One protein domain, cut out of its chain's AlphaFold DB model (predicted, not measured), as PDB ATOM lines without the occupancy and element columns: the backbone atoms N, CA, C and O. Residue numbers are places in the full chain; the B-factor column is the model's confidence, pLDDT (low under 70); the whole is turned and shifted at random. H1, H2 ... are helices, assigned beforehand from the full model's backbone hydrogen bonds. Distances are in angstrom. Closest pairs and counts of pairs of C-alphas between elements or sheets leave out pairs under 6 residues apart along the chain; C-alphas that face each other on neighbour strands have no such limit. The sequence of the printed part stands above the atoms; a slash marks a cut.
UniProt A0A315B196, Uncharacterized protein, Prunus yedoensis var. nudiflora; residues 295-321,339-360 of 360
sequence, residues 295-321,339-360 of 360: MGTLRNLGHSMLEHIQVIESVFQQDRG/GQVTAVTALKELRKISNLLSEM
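This is residues 295 to 321 and 339 to 360 of the 360 residues of an uncharacterized protein of Prunus yedoensis var. nudiflora (UniProt A0A315B196). Two long helices, H1 and H2, lie side by side and run opposite ways, making a slim rod that opens like a narrow V. They come closest near the end where Met 295 and Met 360 lie, and spread toward the cut, where C-alphas 321 and 339 are 17.5 A apart. The printed part has 49 residues with two named helices, H1 then H2, and no named strand; its class is all helix. The whole is only just loose, close to compact, with a radius of gyration of the C-alphas of 11.9 A, and spans 38 by 16 by 11 A.

Find C-alpha 295 at (28.072, 45.240, 42.616); from there H1, residues 295 to 321, runs 38.9 A to C-alpha 321 at (3.771, 46.231, 12.249). After the cut, look for C-alpha 339 at (19.813, 52.926, 9.952), where H2, residues 339 to 359, begins; it runs 30.5 A to C-alpha 359 at (25.101, 38.912, 36.480).

Compare the two helices and you find that H1 and H2 touch, with 28 pairs of C-alphas within 8 A. Their closest C-alphas are those of Arg 299 and Ser 358, 4.1 A apart. Their lines stand at a shallow tilt of 26 degrees, opposite ways, and their centres are 9.1 A apart. Look along the backbone of H1 and H2: in both, every O i to N i+4 pair is within hydrogen-bond range.

The two C-alphas farthest apart are those of Met 295 and Gly 321, 38.9 A. The link from H1 to H2 is across the cut: residues 322 to 338 are not printed. In the B-factor column, the mean pLDDT of the printed part is 91.8, and this predicted model is under 70 at residues 319 to 321.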
ATOM      1  N   MET A 295      28.606  46.398  43.326       91.75
ATOM      2  CA  MET A 295      28.072  45.240  42.616       91.75
ATOM      3  C   MET A 295      26.547  45.323  42.451       91.75
ATOM      4  O   MET A 295      26.025  45.212  41.344       91.75
ATOM      5  N   GLY A 296      25.821  45.651  43.526       93.06
ATOM      6  CA  GLY A 296      24.373  45.864  43.481       93.06
ATOM      7  C   GLY A 296      23.950  47.008  42.551       93.06
ATOM      8  O   GLY A 296      22.943  46.893  41.851       93.06
ATOM      9  N   THR A 297      24.716  48.105  42.489       95.31
ATOM     10  CA  THR A 297      24.436  49.205  41.550       95.31
ATOM     11  C   THR A 297      24.663  48.807  40.094       95.31
ATOM     12  O   THR A 297      23.845  49.177  39.251       95.31
ATOM     13  N   LEU A 298      25.706  48.020  39.792       96.19
ATOM     14  CA  LEU A 298      25.925  47.477  38.447       96.19
ATOM     15  C   LEU A 298      24.801  46.521  38.046       96.19
ATOM     16  O   LEU A 298      24.270  46.645  36.941       96.19
ATOM     17  N   ARG A 299      24.362  45.666  38.971       96.81
ATOM     18  CA  ARG A 299      23.232  44.760  38.757       96.81
ATOM     19  C   ARG A 299      21.949  45.499  38.410       96.81
ATOM     20  O   ARG A 299      21.276  45.187  37.427       96.81
ATOM     21  N   ASN A 300      21.629  46.523  39.199       96.94
ATOM     22  CA  ASN A 300      20.456  47.369  38.980       96.94
ATOM     23  C   ASN A 300      20.549  48.141  37.657       96.94
ATOM     24  O   ASN A 300      19.544  48.280  36.959       96.94
ATOM     25  N   LEU A 301      21.747  48.603  37.286       97.62
ATOM     26  CA  LEU A 301      21.992  49.228  35.990       97.62
ATOM     27  C   LEU A 301      21.747  48.241  34.842       97.62
ATOM     28  O   LEU A 301      21.066  48.599  33.884       97.62
ATOM     29  N   GLY A 302      22.245  47.006  34.953       98.00
ATOM     30  CA  GLY A 302      22.007  45.938  33.980       98.00
ATOM     31  C   GLY A 302      20.516  45.649  33.781       98.00
ATOM     32  O   GLY A 302      20.055  45.589  32.642       98.00
ATOM     33  N   HIS A 303      19.738  45.564  34.864       98.06
ATOM     34  CA  HIS A 303      18.281  45.401  34.782       98.06
ATOM     35  C   HIS A 303      17.587  46.604  34.134       98.06
ATOM     36  O   HIS A 303      16.811  46.432  33.196       98.06
ATOM     37  N   SER A 304      17.907  47.825  34.572       98.00
ATOM     38  CA  SER A 304      17.316  49.043  34.007       98.00
ATOM     39  C   SER A 304      17.627  49.176  32.513       98.00
ATOM     40  O   SER A 304      16.743  49.471  31.707       98.00
ATOM     41  N   MET A 305      18.863  48.887  32.101       98.12
ATOM     42  CA  MET A 305      19.242  48.866  30.691       98.12
ATOM     43  C   MET A 305      18.402  47.863  29.883       98.12
ATOM     44  O   MET A 305      17.977  48.210  28.780       98.12
ATOM     45  N   LEU A 306      18.099  46.671  30.416       98.19
ATOM     46  CA  LEU A 306      17.230  45.692  29.744       98.19
ATOM     47  C   LEU A 306      15.805  46.220  29.547       98.19
ATOM     48  O   LEU A 306      15.259  46.083  28.449       98.19
ATOM     49  N   GLU A 307      15.233  46.869  30.561       97.56
ATOM     50  CA  GLU A 307      13.906  47.492  30.473       97.56
ATOM     51  C   GLU A 307      13.875  48.573  29.383       97.56
ATOM     52  O   GLU A 307      13.001  48.577  28.513       97.56
ATOM     53  N   HIS A 308      14.879  49.455  29.364       97.31
ATOM     54  CA  HIS A 308      14.985  50.501  28.349       97.31
ATOM     55  C   HIS A 308      15.185  49.928  26.940       97.31
ATOM     56  O   HIS A 308      14.568  50.423  25.994       97.31
ATOM     57  N   ILE A 309      16.001  48.879  26.783       97.12
ATOM     58  CA  ILE A 309      16.165  48.184  25.498       97.12
ATOM     59  C   ILE A 309      14.820  47.624  25.030       97.12
ATOM     60  O   ILE A 309      14.469  47.815  23.868       97.12
ATOM     61  N   GLN A 310      14.044  46.990  25.914       96.56
ATOM     62  CA  GLN A 310      12.734  46.433  25.568       96.56
ATOM     63  C   GLN A 310      11.746  47.519  25.118       96.56
ATOM     64  O   GLN A 310      11.071  47.356  24.099       96.56
ATOM     65  N   VAL A 311      11.701  48.652  25.826       96.06
ATOM     66  CA  VAL A 311      10.880  49.807  25.430       96.06
ATOM     67  C   VAL A 311      11.295  50.313  24.047       96.06
ATOM     68  O   VAL A 311      10.441  50.516  23.186       96.06
ATOM     69  N   ILE A 312      12.594  50.460  23.788       94.06
ATOM     70  CA  ILE A 312      13.096  50.932  22.491       94.06
ATOM     71  C   ILE A 312      12.779  49.925  21.373       94.06
ATOM     72  O   ILE A 312      12.307  50.316  20.305       94.06
ATOM     73  N   GLU A 313      12.989  48.627  21.601       92.31
ATOM     74  CA  GLU A 313      12.670  47.573  20.632       92.31
ATOM     75  C   GLU A 313      11.177  47.514  20.300       92.31
ATOM     76  O   GLU A 313      10.826  47.238  19.151       92.31
ATOM     77  N   SER A 314      10.299  47.816  21.261       90.38
ATOM     78  CA  SER A 314       8.852  47.872  21.019       90.38
ATOM     79  C   SER A 314       8.479  48.937  19.979       90.38
ATOM     80  O   SER A 314       7.646  48.682  19.111       90.38
ATOM     81  N   VAL A 315       9.171  50.083  19.975       88.44
ATOM     82  CA  VAL A 315       8.976  51.148  18.977       88.44
ATOM     83  C   VAL A 315       9.427  50.679  17.591       88.44
ATOM     84  O   VAL A 315       8.744  50.921  16.597       88.44
ATOM     85  N   PHE A 316      10.534  49.934  17.513       84.88
ATOM     86  CA  PHE A 316      10.993  49.337  16.253       84.88
ATOM     87  C   PHE A 316      10.053  48.242  15.723       84.88
ATOM     88  O   PHE A 316       9.995  48.027  14.511       84.88
ATOM     89  N   GLN A 317       9.321  47.551  16.600       82.56
ATOM     90  CA  GLN A 317       8.304  46.569  16.213       82.56
ATOM     91  C   GLN A 317       7.005  47.238  15.753       82.56
ATOM     92  O   GLN A 317       6.411  46.782  14.779       82.56
ATOM     93  N   GLN A 318       6.598  48.346  16.380       75.12
ATOM     94  CA  GLN A 318       5.452  49.151  15.936       75.12
ATOM     95  C   GLN A 318       5.679  49.745  14.538       75.12
ATOM     96  O   GLN A 318       4.795  49.662  13.687       75.12
ATOM     97  N   ASP A 319       6.891  50.242  14.266       64.00
ATOM     98  CA  ASP A 319       7.304  50.748  12.945       64.00
ATOM     99  C   ASP A 319       7.318  49.648  11.858       64.00
ATOM    100  O   ASP A 319       7.163  49.914  10.666       64.00
ATOM    101  N   ARG A 320       7.460  48.377  12.267       62.41
ATOM    102  CA  ARG A 320       7.418  47.210  11.373       62.41
ATOM    103  C   ARG A 320       6.004  46.623  11.219       62.41
ATOM    104  O   ARG A 320       5.675  46.122  10.148       62.41
ATOM    105  N   GLY A 321       5.164  46.699  12.255       56.50
ATOM    106  CA  GLY A 321       3.771  46.231  12.249       56.50
ATOM    107  C   GLY A 321       2.813  47.135  11.464       56.50
ATOM    108  O   GLY A 321       1.803  46.659  10.953       56.50
ATOM    109  N   GLY A 339      19.659  52.458   8.573       80.12
ATOM    110  CA  GLY A 339      19.813  52.926   9.952       80.12
ATOM    111  C   GLY A 339      19.150  51.995  10.966       80.12
ATOM    112  O   GLY A 339      19.708  51.763  12.035       80.12
ATOM    113  N   GLN A 340      18.004  51.407  10.607       85.94
ATOM    114  CA  GLN A 340      17.257  50.495  11.472       85.94
ATOM    115  C   GLN A 340      18.024  49.192  11.722       85.94
ATOM    116  O   GLN A 340      18.133  48.770  12.869       85.94
ATOM    117  N   VAL A 341      18.623  48.588  10.686       84.56
ATOM    118  CA  VAL A 341      19.448  47.374  10.852       84.56
ATOM    119  C   VAL A 341      20.630  47.648  11.781       84.56
ATOM    120  O   VAL A 341      20.869  46.883  12.711       84.56
ATOM    121  N   THR A 342      21.333  48.771  11.596       90.75
ATOM    122  CA  THR A 342      22.437  49.157  12.487       90.75
ATOM    123  C   THR A 342      21.966  49.426  13.917       90.75
ATOM    124  O   THR A 342      22.636  49.007  14.859       90.75
ATOM    125  N   ALA A 343      20.816  50.082  14.100       91.12
ATOM    126  CA  ALA A 343      20.249  50.346  15.420       91.12
ATOM    127  C   ALA A 343      19.862  49.049  16.149       91.12
ATOM    128  O   ALA A 343      20.216  48.876  17.312       91.12
ATOM    129  N   VAL A 344      19.215  48.107  15.459       91.44
ATOM    130  CA  VAL A 344      18.853  46.795  16.017       91.44
ATOM    131  C   VAL A 344      20.101  45.988  16.381       91.44
ATOM    132  O   VAL A 344      20.149  45.388  17.454       91.44
ATOM    133  N   THR A 345      21.144  46.002  15.547       94.38
ATOM    134  CA  THR A 345      22.421  45.353  15.882       94.38
ATOM    135  C   THR A 345      23.080  45.995  17.105       94.38
ATOM    136  O   THR A 345      23.543  45.281  17.990       94.38
ATOM    137  N   ALA A 346      23.070  47.326  17.213       96.12
ATOM    138  CA  ALA A 346      23.600  48.017  18.388       96.12
ATOM    139  C   ALA A 346      22.820  47.677  19.672       96.12
ATOM    140  O   ALA A 346      23.433  47.500  20.722       96.12
ATOM    141  N   LEU A 347      21.491  47.531  19.596       96.56
ATOM    142  CA  LEU A 347      20.667  47.095  20.730       96.56
ATOM    143  C   LEU A 347      20.987  45.659  21.159       96.56
ATOM    144  O   LEU A 347      21.027  45.383  22.357       96.56
ATOM    145  N   LYS A 348      21.294  44.761  20.212       96.69
ATOM    146  CA  LYS A 348      21.764  43.403  20.534       96.69
ATOM    147  C   LYS A 348      23.087  43.418  21.297       96.69
ATOM    148  O   LYS A 348      23.207  42.716  22.295       96.69
ATOM    149  N   GLU A 349      24.058  44.223  20.869       97.81
ATOM    150  CA  GLU A 349      25.327  44.364  21.601       97.81
ATOM    151  C   GLU A 349      25.121  45.002  22.979       97.81
ATOM    152  O   GLU A 349      25.680  44.536  23.970       97.81
ATOM    153  N   LEU A 350      24.254  46.014  23.081       97.94
ATOM    154  CA  LEU A 350      23.936  46.638  24.364       97.94
ATOM    155  C   LEU A 350      23.269  45.649  25.326       97.94
ATOM    156  O   LEU A 350      23.586  45.654  26.511       97.94
ATOM    157  N   ARG A 351      22.411  44.758  24.816       97.81
ATOM    158  CA  ARG A 351      21.805  43.674  25.597       97.81
ATOM    159  C   ARG A 351      22.855  42.717  26.163       97.81
ATOM    160  O   ARG A 351      22.717  42.314  27.312       97.81
ATOM    161  N   LYS A 352      23.922  42.400  25.419       98.25
ATOM    162  CA  LYS A 352      25.031  41.574  25.940       98.25
ATOM    163  C   LYS A 352      25.711  42.240  27.135       98.25
ATOM    164  O   LYS A 352      25.918  41.591  28.154       98.25
ATOM    165  N   ILE A 353      26.003  43.536  27.022       97.69
ATOM    166  CA  ILE A 353      26.596  44.319  28.117       97.69
ATOM    167  C   ILE A 353      25.636  44.361  29.310       97.69
ATOM    168  O   ILE A 353      26.048  44.137  30.439       97.69
ATOM    169  N   SER A 354      24.351  44.598  29.054       97.69
ATOM    170  CA  SER A 354      23.299  44.618  30.071       97.69
ATOM    171  C   SER A 354      23.227  43.317  30.870       97.69
ATOM    172  O   SER A 354      23.173  43.363  32.094       97.69
ATOM    173  N   ASN A 355      23.270  42.175  30.175       97.62
ATOM    174  CA  ASN A 355      23.235  40.850  30.789       97.62
ATOM    175  C   ASN A 355      24.466  40.607  31.666       97.62
ATOM    176  O   ASN A 355      24.327  40.152  32.797       97.62
ATOM    177  N   LEU A 356      25.654  40.976  31.173       97.75
ATOM    178  CA  LEU A 356      26.888  40.891  31.951       97.75
ATOM    179  C   LEU A 356      26.789  41.730  33.234       97.75
ATOM    180  O   LEU A 356      27.117  41.249  34.311       97.75
ATOM    181  N   LEU A 357      26.288  42.964  33.126       96.75
ATOM    182  CA  LEU A 357      26.104  43.847  34.278       96.75
ATOM    183  C   LEU A 357      25.055  43.319  35.263       96.75
ATOM    184  O   LEU A 357      25.213  43.531  36.455       96.75
ATOM    185  N   SER A 358      24.004  42.639  34.795       95.81
ATOM    186  CA  SER A 358      22.989  42.031  35.671       95.81
ATOM    187  C   SER A 358      23.450  40.745  36.366       95.81
ATOM    188  O   SER A 358      22.804  40.304  37.315       95.81
ATOM    189  N   GLU A 359      24.527  40.124  35.886       93.81
ATOM    190  CA  GLU A 359      25.101  38.912  36.480       93.81
ATOM    191  C   GLU A 359      26.148  39.229  37.561       93.81
ATOM    192  O   GLU A 359      26.321  38.440  38.490       93.81
ATOM    193  N   MET A 360      26.789  40.399  37.461       89.12
ATOM    194  CA  MET A 360      27.621  40.999  38.510       89.12
ATOM    195  C   MET A 360      26.806  41.175  39.792       89.12
ATOM    196  O   MET A 360      27.190  40.613  40.840       89.12
TER     197      MET A 360